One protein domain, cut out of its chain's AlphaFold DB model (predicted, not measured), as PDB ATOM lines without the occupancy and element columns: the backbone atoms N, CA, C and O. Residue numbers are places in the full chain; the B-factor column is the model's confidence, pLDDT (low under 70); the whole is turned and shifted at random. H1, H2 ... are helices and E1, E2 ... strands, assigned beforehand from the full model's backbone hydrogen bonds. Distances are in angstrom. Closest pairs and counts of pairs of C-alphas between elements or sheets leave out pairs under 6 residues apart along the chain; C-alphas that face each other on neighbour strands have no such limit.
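Overview. This is residues 3 to 106 of the 342 residues of an uncharacterized protein of Planctomycetes bacterium (UniProt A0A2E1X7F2). The model has two lobes set along one long axis: a twisted hairpin of two strands, E1 and E2, at one end, and a small cluster of four helices at the other. In the helical lobe the long helix H4 runs back toward the hairpin end, with H1 and H3 packed on it and H2 close by, and the short strand E3 follows at its end. The printed part has 104 residues, with three named strands and four named helices in the order E1, E2, H1, H2, H3, H4, E3; the two-stranded sheet is antiparallel and the class is mixed, helices and strands. The whole is loose, with a radius of gyration of the C-alphas of 16.2 A, and elongated, spanning 51 by 30 by 20 A.

Along the chain. E1, residues 11 to 18, begins at C-alpha 11 (311.007, 203.635, 339.219) and is 21.7 A long. E2, residues 26 to 30, measures 13.2 A. H1 is residues 44 to 48, 5.9 A, and H2 is residues 52 to 58, 9.9 A. H3, residues 63 to 74, measures 16.5 A. H4, residues 86 to 102, is 24.7 A long and begins at C-alpha 86 (295.584, 228.648, 362.716). E3, residues 103 to 105, measures 6.7 A and ends at C-alpha 105 (306.849, 222.055, 339.134).

Arrangement. E1 and E2 form a hairpin, antiparallel at 156 degrees between their directions; N 11 and O 30 are 2.8 A apart and N 28 and O 14 are 2.8 A apart, both within hydrogen-bond range. E1 is apart from the four helices and from E3. H1 touches H3, the closest C-alphas being those of Ala 44 and Cys 70, 5.2 A apart. H1 also touches H4, which meets it with residues 96 to 100 alone; the closest C-alphas, of Ala 44 and Tyr 96, are 6.3 A apart. H3 touches H4 with residues 69 to 73 alone, closest at the C-alphas of Val 69 and Phe 89, 5.6 A, at a steep tilt of 65 degrees, the same way. H2 is close to H4 but not clearly touching, with the closest C-alphas, of Ile 55 and Ile 92, 7.9 A apart. E3 pairs with no named strand. In H1, H2, H3 and H4 every O i to N i+4 pair is within hydrogen-bond range.

Size, cuts and confidence. The C-alphas of Lys 22 and Gly 82 are the two farthest apart, 53.8 A. The links E2 to H1 and H3 to H4 are long. The printed part has no cut, and no printed residue is under 70 in pLDDT.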
ATOM      1  N   THR A   3     310.421 211.588 343.988       95.31
ATOM      2  CA  THR A   3     311.710 211.914 344.608       95.31
ATOM      3  C   THR A   3     312.799 212.144 343.560       95.31
ATOM      4  O   THR A   3     312.710 211.630 342.442       95.31
ATOM      5  N   LEU A   4     313.830 212.912 343.906       94.69
ATOM      6  CA  LEU A   4     315.083 212.996 343.141       94.69
ATOM      7  C   LEU A   4     316.143 211.990 343.624       94.69
ATOM      8  O   LEU A   4     317.185 211.839 342.984       94.69
ATOM      9  N   VAL A   5     315.881 211.292 344.732       92.62
ATOM     10  CA  VAL A   5     316.781 210.295 345.311       92.62
ATOM     11  C   VAL A   5     316.534 208.941 344.657       92.62
ATOM     12  O   VAL A   5     315.410 208.446 344.590       92.62
ATOM     13  N   LYS A   6     317.602 208.318 344.161       92.06
ATOM     14  CA  LYS A   6     317.523 206.972 343.600       92.06
ATOM     15  C   LYS A   6     317.677 205.934 344.716       92.06
ATOM     16  O   LYS A   6     318.781 205.765 345.225       92.06
ATOM     17  N   SER A   7     316.607 205.202 345.009       88.38
ATOM     18  CA  SER A   7     316.625 203.971 345.810       88.38
ATOM     19  C   SER A   7     316.633 202.719 344.916       88.38
ATOM     20  O   SER A   7     316.523 202.811 343.689       88.38
ATOM     21  N   ASP A   8     316.772 201.536 345.517       86.75
ATOM     22  CA  ASP A   8     316.788 200.261 344.785       86.75
ATOM     23  C   ASP A   8     315.422 199.907 344.168       86.75
ATOM     24  O   ASP A   8     315.362 199.292 343.102       86.75
ATOM     25  N   ASP A   9     314.329 200.327 344.807       87.25
ATOM     26  CA  ASP A   9     312.945 200.112 344.366       87.25
ATOM     27  C   ASP A   9     312.390 201.265 343.506       87.25
ATOM     28  O   ASP A   9     311.282 201.171 342.970       87.25
ATOM     29  N   ALA A  10     313.151 202.353 343.358       91.94
ATOM     30  CA  ALA A  10     312.720 203.548 342.651       91.94
ATOM     31  C   ALA A  10     312.528 203.306 341.144       91.94
ATOM     32  O   ALA A  10     313.439 202.907 340.411       91.94
ATOM     33  N   VAL A  11     311.346 203.665 340.643       93.31
ATOM     34  CA  VAL A  11     311.007 203.635 339.219       93.31
ATOM     35  C   VAL A  11     311.339 204.992 338.587       93.31
ATOM     36  O   VAL A  11     310.765 206.001 338.998       93.31
ATOM     37  N   PRO A  12     312.225 205.069 337.576       94.12
ATOM     38  CA  PRO A  12     312.512 206.329 336.893       94.12
ATOM     39  C   PRO A  12     311.308 206.794 336.065       94.12
ATOM     40  O   PRO A  12     310.776 206.025 335.261       94.12
ATOM     41  N   ILE A  13     310.920 208.063 336.218       95.06
ATOM     42  CA  ILE A  13     309.826 208.687 335.460       95.06
ATOM     43  C   ILE A  13     310.375 209.536 334.309       95.06
ATOM     44  O   ILE A  13     310.141 209.226 333.140       95.06
ATOM     45  N   VAL A  14     311.107 210.612 334.619       95.94
ATOM     46  CA  VAL A  14     311.578 211.578 333.612       95.94
ATOM     47  C   VAL A  14     312.873 212.260 334.050       95.94
ATOM     48  O   VAL A  14     313.094 212.503 335.233       95.94
ATOM     49  N   GLY A  15     313.751 212.559 333.091       96.25
ATOM     50  CA  GLY A  15     314.978 213.312 333.348       96.25
ATOM     51  C   GLY A  15     314.738 214.822 333.346       96.25
ATOM     52  O   GLY A  15     313.967 215.320 332.522       96.25
ATOM     53  N   ILE A  16     315.448 215.535 334.217       96.75
ATOM     54  CA  ILE A  16     315.543 216.996 334.254       96.75
ATOM     55  C   ILE A  16     316.806 217.404 333.496       96.75
ATOM     56  O   ILE A  16     317.893 216.894 333.771       96.75
ATOM     57  N   TYR A  17     316.664 218.291 332.518       95.44
ATOM     58  CA  TYR A  17     317.749 218.731 331.643       95.44
ATOM     59  C   TYR A  17     317.873 220.248 331.648       95.44
ATOM     60  O   TYR A  17     316.904 220.943 331.340       95.44
ATOM     61  N   GLY A  18     319.099 220.736 331.826       92.56
ATOM     62  CA  GLY A  18     319.456 222.114 331.529       92.56
ATOM     63  C   GLY A  18     319.375 222.455 330.037       92.56
ATOM     64  O   GLY A  18     319.351 221.581 329.155       92.56
ATOM     65  N   ALA A  19     319.404 223.747 329.715       81.38
ATOM     66  CA  ALA A  19     319.248 224.270 328.354       81.38
ATOM     67  C   ALA A  19     320.227 223.669 327.324       81.38
ATOM     68  O   ALA A  19     319.880 223.491 326.153       81.38
ATOM     69  N   LYS A  20     321.457 223.335 327.740       80.88
ATOM     70  CA  LYS A  20     322.532 222.850 326.848       80.88
ATOM     71  C   LYS A  20     322.956 221.401 327.103       80.88
ATOM     72  O   LYS A  20     323.815 220.885 326.383       80.88
ATOM     73  N   ASN A  21     322.368 220.737 328.095       81.81
ATOM     74  CA  ASN A  21     322.856 219.444 328.554       81.81
ATOM     75  C   ASN A  21     322.324 218.279 327.711       81.81
ATOM     76  O   ASN A  21     321.156 218.216 327.338       81.81
ATOM     77  N   LYS A  22     323.230 217.350 327.372       81.31
ATOM     78  CA  LYS A  22     322.922 216.121 326.609       81.31
ATOM     79  C   LYS A  22     322.511 214.953 327.503       81.31
ATOM     80  O   LYS A  22     322.018 213.946 327.004       81.31
ATOM     81  N   LYS A  23     322.799 215.060 328.797       87.56
ATOM     82  CA  LYS A  23     322.466 214.094 329.840       87.56
ATOM     83  C   LYS A  23     321.594 214.800 330.877       87.56
ATOM     84  O   LYS A  23     321.748 216.014 331.018       87.56
ATOM     85  N   PRO A  24     320.715 214.063 331.567       92.31
ATOM     86  CA  PRO A  24     319.932 214.641 332.644       92.31
ATOM     87  C   PRO A  24     320.857 215.090 333.781       92.31
ATOM     88  O   PRO A  24     321.816 214.387 334.105       92.31
ATOM     89  N   GLU A  25     320.569 216.248 334.367       94.25
ATOM     90  CA  GLU A  25     321.205 216.735 335.599       94.25
ATOM     91  C   GLU A  25     320.676 215.977 336.814       94.25
ATOM     92  O   GLU A  25     321.433 215.609 337.705       94.25
ATOM     93  N   ALA A  26     319.381 215.672 336.788       94.25
ATOM     94  CA  ALA A  26     318.705 214.836 337.763       94.25
ATOM     95  C   ALA A  26     317.632 213.995 337.068       94.25
ATOM     96  O   ALA A  26     317.263 214.233 335.917       94.25
ATOM     97  N   THR A  27     317.126 212.978 337.751       95.62
ATOM     98  CA  THR A  27     315.999 212.172 337.274       95.62
ATOM     99  C   THR A  27     314.952 212.127 338.366       95.62
ATOM    100  O   THR A  27     315.281 211.913 339.526       95.62
ATOM    101  N   VAL A  28     313.700 212.343 337.981       96.50
ATOM    102  CA  VAL A  28     312.555 212.164 338.863       96.50
ATOM    103  C   VAL A  28     312.239 210.683 338.919       96.50
ATOM    104  O   VAL A  28     312.049 210.033 337.885       96.50
ATOM    105  N   TYR A  29     312.164 210.168 340.132       96.25
ATOM    106  CA  TYR A  29     311.798 208.805 340.447       96.25
ATOM    107  C   TYR A  29     310.462 208.764 341.180       96.25
ATOM    108  O   TYR A  29     310.025 209.738 341.792       96.25
ATOM    109  N   PHE A  30     309.834 207.599 341.143       95.81
ATOM    110  CA  PHE A  30     308.762 207.224 342.043       95.81
ATOM    111  C   PHE A  30     309.223 206.088 342.938       95.81
ATOM    112  O   PHE A  30     309.738 205.090 342.442       95.81
ATOM    113  N   THR A  31     308.995 206.227 344.236       93.44
ATOM    114  CA  THR A  31     309.302 205.201 345.236       93.44
ATOM    115  C   THR A  31     308.104 204.982 346.156       93.44
ATOM    116  O   THR A  31     307.276 205.884 346.338       93.44
ATOM    117  N   HIS A  32     307.994 203.780 346.717       91.00
ATOM    118  CA  HIS A  32     307.068 203.495 347.812       91.00
ATOM    119  C   HIS A  32     307.684 203.776 349.184       91.00
ATOM    120  O   HIS A  32     306.951 203.809 350.172       91.00
ATOM    121  N   ASP A  33     308.996 203.996 349.245       89.12
ATOM    122  CA  ASP A  33     309.684 204.353 350.471       89.12
ATOM    123  C   ASP A  33     309.309 205.773 350.910       89.12
ATOM    124  O   ASP A  33     309.312 206.716 350.120       89.12
ATOM    125  N   MET A  34     308.965 205.909 352.186       86.12
ATOM    126  CA  MET A  34     308.551 207.160 352.817       86.12
ATOM    127  C   MET A  34     309.565 207.638 353.866       86.12
ATOM    128  O   MET A  34     309.266 208.572 354.612       86.12
ATOM    129  N   GLN A  35     310.750 207.020 353.952       86.88
ATOM    130  CA  GLN A  35     311.841 207.493 354.808       86.88
ATOM    131  C   GLN A  35     312.182 208.957 354.511       86.88
ATOM    132  O   GLN A  35     312.233 209.358 353.349       86.88
ATOM    133  N   LYS A  36     312.426 209.751 355.565       82.19
ATOM    134  CA  LYS A  36     312.658 211.202 355.457       82.19
ATOM    135  C   LYS A  36     313.788 211.549 354.483       82.19
ATOM    136  O   LYS A  36     313.605 212.442 353.668       82.19
ATOM    137  N   ASP A  37     314.884 210.794 354.500       85.62
ATOM    138  CA  ASP A  37     316.053 211.037 353.637       85.62
ATOM    139  C   ASP A  37     315.762 210.836 352.141       85.62
ATOM    140  O   ASP A  37     316.487 211.343 351.287       85.62
ATOM    141  N   ASN A  38     314.678 210.124 351.816       85.75
ATOM    142  CA  ASN A  38     314.231 209.896 350.446       85.75
ATOM    143  C   ASN A  38     313.165 210.906 349.998       85.75
ATOM    144  O   ASN A  38     312.801 210.912 348.818       85.75
ATOM    145  N   GLN A  39     312.649 211.751 350.897       86.00
ATOM    146  CA  GLN A  39     311.639 212.763 350.577       86.00
ATOM    147  C   GLN A  39     312.267 213.983 349.898       86.00
ATOM    148  O   GLN A  39     313.419 214.339 350.137       86.00
ATOM    149  N   ASN A  40     311.487 214.646 349.042       88.00
ATOM    150  CA  ASN A  40     311.888 215.949 348.520       88.00
ATOM    151  C   ASN A  40     311.810 217.001 349.628       88.00
ATOM    152  O   ASN A  40     310.946 216.929 350.496       88.00
ATOM    153  N   VAL A  41     312.657 218.022 349.523       88.19
ATOM    154  CA  VAL A  41     312.587 219.234 350.341       88.19
ATOM    155  C   VAL A  41     312.485 220.424 349.395       88.19
ATOM    156  O   VAL A  41     313.272 220.538 348.454       88.19
ATOM    157  N   ALA A  42     311.499 221.287 349.615       92.12
ATOM    158  CA  ALA A  42     311.279 222.505 348.846       92.12
ATOM    159  C   ALA A  42     310.517 223.517 349.707       92.12
ATOM    160  O   ALA A  42     309.840 223.126 350.650       92.12
ATOM    161  N   THR A  43     310.600 224.803 349.376       95.12
ATOM    162  CA  THR A  43     309.852 225.833 350.108       95.12
ATOM    163  C   THR A  43     308.349 225.697 349.862       95.12
ATOM    164  O   THR A  43     307.910 225.428 348.736       95.12
ATOM    165  N   ALA A  44     307.543 225.946 350.892       96.12
ATOM    166  CA  ALA A  44     306.088 225.895 350.833       96.12
ATOM    167  C   ALA A  44     305.543 226.818 349.740       96.12
ATOM    168  O   ALA A  44     304.708 226.410 348.930       96.12
ATOM    169  N   ALA A  45     306.092 228.032 349.639       94.94
ATOM    170  CA  ALA A  45     305.719 228.983 348.598       94.94
ATOM    171  C   ALA A  45     305.957 228.433 347.178       94.94
ATOM    172  O   ALA A  45     305.126 228.655 346.298       94.94
ATOM    173  N   GLY A  46     307.056 227.701 346.953       93.81
ATOM    174  CA  GLY A  46     307.371 227.089 345.660       93.81
ATOM    175  C   GLY A  46     306.423 225.941 345.311       93.81
ATOM    176  O   GLY A  46     305.836 225.925 344.229       93.81
ATOM    177  N   VAL A  47     306.202 225.020 346.254       94.94
ATOM    178  CA  VAL A  47     305.305 223.861 346.079       94.94
ATOM    179  C   VAL A  47     303.857 224.297 345.838       94.94
ATOM    180  O   VAL A  47     303.164 223.758 344.975       94.94
ATOM    181  N   LEU A  48     303.395 225.307 346.576       96.00
ATOM    182  CA  LEU A  48     302.018 225.792 346.513       96.00
ATOM    183  C   LEU A  48     301.781 226.786 345.367       96.00
ATOM    184  O   LEU A  48     300.634 227.156 345.115       96.00
ATOM    185  N   GLN A  49     302.819 227.212 344.640       94.44
ATOM    186  CA  GLN A  49     302.735 228.309 343.671       94.44
ATOM    187  C   GLN A  49     301.663 228.089 342.593       94.44
ATOM    188  O   GLN A  49     300.896 229.005 342.288       94.44
ATOM    189  N   LEU A  50     301.564 226.876 342.034       94.12
ATOM    190  CA  LEU A  50     300.557 226.550 341.012       94.12
ATOM    191  C   LEU A  50     299.121 226.514 341.550       94.12
ATOM    192  O   LEU A  50     298.174 226.558 340.763       94.12
ATOM    193  N   HIS A  51     298.965 226.432 342.869       94.69
ATOM    194  CA  HIS A  51     297.685 226.317 343.566       94.69
ATOM    195  C   HIS A  51     297.345 227.585 344.364       94.69
ATOM    196  O   HIS A  51     296.224 227.718 344.848       94.69
ATOM    197  N   LYS A  52     298.266 228.560 344.445       95.06
ATOM    198  CA  LYS A  52     298.127 229.801 345.226       95.06
ATOM    199  C   LYS A  52     296.793 230.495 344.979       95.06
ATOM    200  O   LYS A  52     296.088 230.827 345.922       95.06
ATOM    201  N   SER A  53     296.418 230.721 343.719       93.50
ATOM    202  CA  SER A  53     295.170 231.429 343.396       93.50
ATOM    203  C   SER A  53     293.916 230.687 343.863       93.50
ATOM    204  O   SER A  53     292.929 231.328 344.214       93.50
ATOM    205  N   GLU A  54     293.942 229.356 343.851       93.25
ATOM    206  CA  GLU A  54     292.826 228.524 344.296       93.25
ATOM    207  C   GLU A  54     292.731 228.506 345.820       93.25
ATOM    208  O   GLU A  54     291.675 228.837 346.351       93.25
ATOM    209  N   ILE A  55     293.853 228.245 346.496       95.56
ATOM    210  CA  ILE A  55     293.976 228.270 347.960       95.56
ATOM    211  C   ILE A  55     293.511 229.623 348.501       95.56
ATOM    212  O   ILE A  55     292.654 229.689 349.378       95.56
ATOM    213  N   LYS A  56     293.998 230.721 347.913       96.31
ATOM    214  CA  LYS A  56     293.604 232.070 348.326       96.31
ATOM    215  C   LYS A  56     292.107 232.329 348.209       96.31
ATOM    216  O   LYS A  56     291.526 233.001 349.054       96.31
ATOM    217  N   ARG A  57     291.494 231.838 347.133       95.12
ATOM    218  CA  ARG A  57     290.060 232.005 346.892       95.12
ATOM    219  C   ARG A  57     289.233 231.169 347.863       95.12
ATOM    220  O   ARG A  57     288.188 231.637 348.291       95.12
ATOM    221  N   GLU A  58     289.680 229.957 348.162       94.81
ATOM    222  CA  GLU A  58     288.992 229.026 349.055       94.81
ATOM    223  C   GLU A  58     289.012 229.495 350.511       94.81
ATOM    224  O   GLU A  58     287.970 229.506 351.158       94.81
ATOM    225  N   PHE A  59     290.167 229.952 350.996       95.06
ATOM    226  CA  PHE A  59     290.336 230.416 352.378       95.06
ATOM    227  C   PHE A  59     290.142 231.928 352.549       95.06
ATOM    228  O   PHE A  59     290.415 232.467 353.613       95.06
ATOM    229  N   HIS A  60     289.699 232.635 351.504       93.69
ATOM    230  CA  HIS A  60     289.483 234.089 351.520       93.69
ATOM    231  C   HIS A  60     290.684 234.919 352.022       93.69
ATOM    232  O   HIS A  60     290.512 236.008 352.567       93.69
ATOM    233  N   MET A  61     291.901 234.430 351.798       94.06
ATOM    234  CA  MET A  61     293.125 235.023 352.336       94.06
ATOM    235  C   MET A  61     293.785 236.009 351.372       94.06
ATOM    236  O   MET A  61     293.707 235.887 350.139       94.06
ATOM    237  N   ASN A  62     294.477 236.996 351.940       95.31
ATOM    238  CA  ASN A  62     295.263 237.951 351.170       95.31
ATOM    239  C   ASN A  62     296.667 237.382 350.833       95.31
ATOM    240  O   ASN A  62     296.965 236.210 351.059       95.31
ATOM    241  N   ASP A  63     297.504 238.171 350.152       96.31
ATOM    242  CA  ASP A  63     298.844 237.722 349.736       96.31
ATOM    243  C   ASP A  63     299.871 237.700 350.884       96.31
ATOM    244  O   ASP A  63     300.869 236.991 350.772       96.31
ATOM    245  N   GLU A  64     299.648 238.479 351.942       96.81
ATOM    246  CA  GLU A  64     300.478 238.548 353.149       96.81
ATOM    247  C   GLU A  64     300.192 237.348 354.052       96.81
ATOM    248  O   GLU A  64     301.123 236.613 354.367       96.81
ATOM    249  N   ASP A  65     298.920 237.056 354.329       96.50
ATOM    250  CA  ASP A  65     298.486 235.893 355.115       96.50
ATOM    251  C   ASP A  65     299.004 234.585 354.504       96.50
ATOM    252  O   ASP A  65     299.555 233.730 355.190       96.50
ATOM    253  N   PHE A  66     298.890 234.439 353.177       97.56
ATOM    254  CA  PHE A  66     299.402 233.260 352.476       97.56
ATOM    255  C   PHE A  66     300.923 233.113 352.628       97.56
ATOM    256  O   PHE A  66     301.425 232.002 352.800       97.56
ATOM    257  N   LYS A  67     301.669 234.224 352.544       97.25
ATOM    258  CA  LYS A  67     303.126 234.213 352.735       97.25
ATOM    259  C   LYS A  67     303.491 233.875 354.172       97.25
ATOM    260  O   LYS A  67     304.454 233.142 354.366       97.25
ATOM    261  N   GLU A  68     302.730 234.376 355.137       97.19
ATOM    262  CA  GLU A  68     302.951 234.087 356.548       97.19
ATOM    263  C   GLU A  68     302.704 232.610 356.854       97.19
ATOM    264  O   GLU A  68     303.554 231.963 357.457       97.19
ATOM    265  N   VAL A  69     301.630 232.020 356.317       97.31
ATOM    266  CA  VAL A  69     301.409 230.569 356.415       97.31
ATOM    267  C   VAL A  69     302.550 229.779 355.770       97.31
ATOM    268  O   VAL A  69     303.035 228.821 356.363       97.31
ATOM    269  N   CYS A  70     303.031 230.184 354.588       97.81
ATOM    270  CA  CYS A  70     304.185 229.525 353.968       97.81
ATOM    271  C   CYS A  70     305.445 229.625 354.843       97.81
ATOM    272  O   CYS A  70     306.155 228.635 354.984       97.81
ATOM    273  N   ARG A  71     305.704 230.790 355.452       97.88
ATOM    274  CA  ARG A  71     306.833 231.005 356.368       97.88
ATOM    275  C   ARG A  71     306.733 230.100 357.597       97.88
ATOM    276  O   ARG A  71     307.735 229.491 357.955       97.88
ATOM    277  N   MET A  72     305.554 230.005 358.214       97.69
ATOM    278  CA  MET A  72     305.302 229.126 359.362       97.69
ATOM    279  C   MET A  72     305.566 227.657 359.011       97.69
ATOM    280  O   MET A  72     306.256 226.963 359.752       97.69
ATOM    281  N   ILE A  73     305.095 227.198 357.844       97.19
ATOM    282  CA  ILE A  73     305.344 225.832 357.354       97.19
ATOM    283  C   ILE A  73     306.844 225.586 357.142       97.19
ATOM    284  O   ILE A  73     307.367 224.582 357.615       97.19
ATOM    285  N   ASP A  74     307.540 226.503 356.465       96.75
ATOM    286  CA  ASP A  74     308.976 226.380 356.184       96.75
ATOM    287  C   ASP A  74     309.836 226.410 357.463       96.75
ATOM    288  O   ASP A  74     310.914 225.816 357.501       96.75
ATOM    289  N   ALA A  75     309.373 227.109 358.505       96.56
ATOM    290  CA  ALA A  75     310.048 227.224 359.796       96.56
ATOM    291  C   ALA A  75     309.672 226.118 360.798       96.56
ATOM    292  O   ALA A  75     310.214 226.116 361.901       96.56
ATOM    293  N   GLU A  76     308.754 225.211 360.437       94.69
ATOM    294  CA  GLU A  76     308.139 224.244 361.360       94.69
ATOM    295  C   GLU A  76     307.553 224.927 362.623       94.69
ATOM    296  O   GLU A  76     307.604 224.390 363.729       94.69
ATOM    297  N   GLU A  77     307.003 226.137 362.463       95.88
ATOM    298  CA  GLU A  77     306.449 226.958 363.544       95.88
ATOM    299  C   GLU A  77     304.919 226.845 363.567       95.88
ATOM    300  O   GLU A  77     304.230 227.359 362.685       95.88
ATOM    301  N   GLU A  78     304.374 226.164 364.576       95.00
ATOM    302  CA  GLU A  78     302.926 226.029 364.735       95.00
ATOM    303  C   GLU A  78     302.293 227.312 365.308       95.00
ATOM    304  O   GLU A  78     302.784 227.844 366.307       95.00
ATOM    305  N   PRO A  79     301.165 227.784 364.748       94.56
ATOM    306  CA  PRO A  79     300.474 228.965 365.254       94.56
ATOM    307  C   PRO A  79     299.844 228.721 366.633       94.56
ATOM    308  O   PRO A  79     299.234 227.674 366.893       94.56
ATOM    309  N   GLU A  80     299.933 229.728 367.506       92.31
ATOM    310  CA  GLU A  80     299.412 229.669 368.873       92.31
ATOM    311  C   GLU A  80     297.878 229.534 368.934       92.31
ATOM    312  O   GLU A  80     297.124 229.799 367.989       92.31
ATOM    313  N   GLN A  81     297.372 229.129 370.102       85.56
ATOM    314  CA  GLN A  81     295.936 229.060 370.342       85.56
ATOM    315  C   GLN A  81     295.313 230.466 370.293       85.56
ATOM    316  O   GLN A  81     295.515 231.277 371.190       85.56
ATOM    317  N   GLY A  82     294.493 230.714 369.269       86.38
ATOM    318  CA  GLY A  82     293.831 232.003 369.042       86.38
ATOM    319  C   GLY A  82     294.394 232.789 367.859       86.38
ATOM    320  O   GLY A  82     293.808 233.810 367.506       86.38
ATOM    321  N   ASP A  83     295.465 232.304 367.221       90.44
ATOM    322  CA  ASP A  83     295.961 232.873 365.970       90.44
ATOM    323  C   ASP A  83     294.877 232.809 364.879       90.44
ATOM    324  O   ASP A  83     294.212 231.782 364.690       90.44
ATOM    325  N   ALA A  84     294.700 233.922 364.166       93.12
ATOM    326  CA  ALA A  84     293.696 234.071 363.122       93.12
ATOM    327  C   ALA A  84     293.925 233.136 361.923       93.12
ATOM    328  O   ALA A  84     292.960 232.802 361.248       93.12
ATOM    329  N   LEU A  85     295.168 232.708 361.679       94.69
ATOM    330  CA  LEU A  85     295.571 231.848 360.563       94.69
ATOM    331  C   LEU A  85     295.708 230.375 360.963       94.69
ATOM    332  O   LEU A  85     296.114 229.547 360.146       94.69
ATOM    333  N   ARG A  86     295.387 230.014 362.213       94.25
ATOM    334  CA  ARG A  86     295.584 228.648 362.716       94.25
ATOM    335  C   ARG A  86     294.842 227.601 361.892       94.25
ATOM    336  O   ARG A  86     295.379 226.524 361.652       94.25
ATOM    337  N   HIS A  87     293.606 227.880 361.490       94.31
ATOM    338  CA  HIS A  87     292.815 226.937 360.701       94.31
ATOM    339  C   HIS A  87     293.417 226.748 359.297       94.31
ATOM    340  O   HIS A  87     293.614 225.619 358.844       94.31
ATOM    341  N   GLU A  88     293.774 227.851 358.647       95.44
ATOM    342  CA  GLU A  88     294.367 227.907 357.316       95.44
ATOM    343  C   GLU A  88     295.737 227.232 357.292       95.44
ATOM    344  O   GLU A  88     296.031 226.499 356.351       95.44
ATOM    345  N   PHE A  89     296.546 227.416 358.340       97.19
ATOM    346  CA  PHE A  89     297.843 226.765 358.498       97.19
ATOM    347  C   PHE A  89     297.729 225.246 358.376       97.19
ATOM    348  O   PHE A  89     298.377 224.660 357.513       97.19
ATOM    349  N   TRP A  90     296.863 224.606 359.169       96.88
ATOM    350  CA  TRP A  90     296.729 223.145 359.152       96.88
ATOM    351  C   TRP A  90     296.221 222.622 357.805       96.88
ATOM    352  O   TRP A  90     296.719 221.616 357.301       96.88
ATOM    353  N   GLN A  91     295.270 223.328 357.189       96.56
ATOM    354  CA  GLN A  91     294.737 222.961 355.874       96.56
ATOM    355  C   GLN A  91     295.774 223.122 354.752       96.56
ATOM    356  O   GLN A  91     295.834 222.312 353.824       96.56
ATOM    357  N   ILE A  92     296.602 224.166 354.814       97.00
ATOM    358  CA  ILE A  92     297.644 224.422 353.816       97.00
ATOM    359  C   ILE A  92     298.844 223.500 354.029       97.00
ATOM    360  O   ILE A  92     299.400 223.030 353.036       97.00
ATOM    361  N   LEU A  93     299.203 223.180 355.273       97.38
ATOM    362  CA  LEU A  93     300.247 222.211 355.603       97.38
ATOM    363  C   LEU A  93     299.928 220.835 355.002       97.38
ATOM    364  O   LEU A  93     300.763 220.267 354.300       97.38
ATOM    365  N   GLU A  94     298.698 220.342 355.174       96.12
ATOM    366  CA  GLU A  94     298.264 219.067 354.583       96.12
ATOM    367  C   GLU A  94     298.398 219.071 353.048       96.12
ATOM    368  O   GLU A  94     298.894 218.115 352.439       96.12
ATOM    369  N   ARG A  95     298.008 220.177 352.399       96.06
ATOM    370  CA  ARG A  95     298.151 220.340 350.943       96.06
ATOM    371  C   ARG A  95     299.606 220.397 350.509       96.06
ATOM    372  O   ARG A  95     299.958 219.748 349.526       96.06
ATOM    373  N   TYR A  96     300.434 221.153 351.224       96.81
ATOM    374  CA  TYR A  96     301.867 221.251 350.977       96.81
ATOM    375  C   TYR A  96     302.512 219.865 351.016       96.81
ATOM    376  O   TYR A  96     303.137 219.460 350.035       96.81
ATOM    377  N   GLU A  97     302.282 219.095 352.081       94.56
ATOM    378  CA  GLU A  97     302.833 217.748 352.210       94.56
ATOM    379  C   GLU A  97     302.362 216.812 351.093       94.56
ATOM    380  O   GLU A  97     303.141 216.004 350.577       94.56
ATOM    381  N   ASN A  98     301.085 216.895 350.709       94.88
ATOM    382  CA  ASN A  98     300.534 216.078 349.636       94.88
ATOM    383  C   ASN A  98     301.151 216.440 348.275       94.88
ATOM    384  O   ASN A  98     301.603 215.558 347.540       94.88
ATOM    385  N   PHE A  99     301.220 217.731 347.943       95.69
ATOM    386  CA  PHE A  99     301.802 218.192 346.684       95.69
ATOM    387  C   PHE A  99     303.298 217.906 346.609       95.69
ATOM    388  O   PHE A  99     303.747 217.413 345.581       95.69
ATOM    389  N   LEU A 100     304.049 218.073 347.699       93.69
ATOM    390  CA  LEU A 100     305.475 217.735 347.762       93.69
ATOM    391  C   LEU A 100     305.747 216.255 347.418       93.69
ATOM    392  O   LEU A 100     306.780 215.916 346.835       93.69
ATOM    393  N   LYS A 101     304.796 215.367 347.740       94.81
ATOM    394  CA  LYS A 101     304.868 213.922 347.462       94.81
ATOM    395  C   LYS A 101     304.348 213.534 346.075       94.81
ATOM    396  O   LYS A 101     304.716 212.461 345.584       94.81
ATOM    397  N   ARG A 102     303.454 214.321 345.466       95.88
ATOM    398  CA  ARG A 102     302.694 213.927 344.260       95.88
ATOM    399  C   ARG A 102     302.936 214.791 343.034       95.88
ATOM    400  O   ARG A 102     302.637 214.334 341.932       95.88
ATOM    401  N   GLU A 103     303.458 215.995 343.201       96.44
ATOM    402  CA  GLU A 103     303.643 216.978 342.141       96.44
ATOM    403  C   GLU A 103     305.081 217.499 342.109       96.44
ATOM    404  O   GLU A 103     305.773 217.555 343.121       96.44
ATOM    405  N   MET A 104     305.537 217.894 340.924       96.44
ATOM    406  CA  MET A 104     306.797 218.604 340.753       96.44
ATOM    407  C   MET A 104     306.623 219.665 339.677       96.44
ATOM    408  O   MET A 104     306.281 219.357 338.533       96.44
ATOM    409  N   TRP A 105     306.858 220.920 340.044       95.31
ATOM    410  CA  TRP A 105     306.849 222.055 339.134       95.31
ATOM    411  C   TRP A 105     308.228 222.702 339.126       95.31
ATOM    412  O   TRP A 105     308.779 222.987 340.182       95.31
ATOM    413  N   ILE A 106     308.768 222.891 337.927       93.88
ATOM    414  CA  ILE A 106     310.094 223.476 337.674       93.88
ATOM    415  C   ILE A 106     310.014 224.604 336.637       93.88
ATOM    416  O   ILE A 106     310.992 224.925 335.976       93.88
TER     417      ILE A 106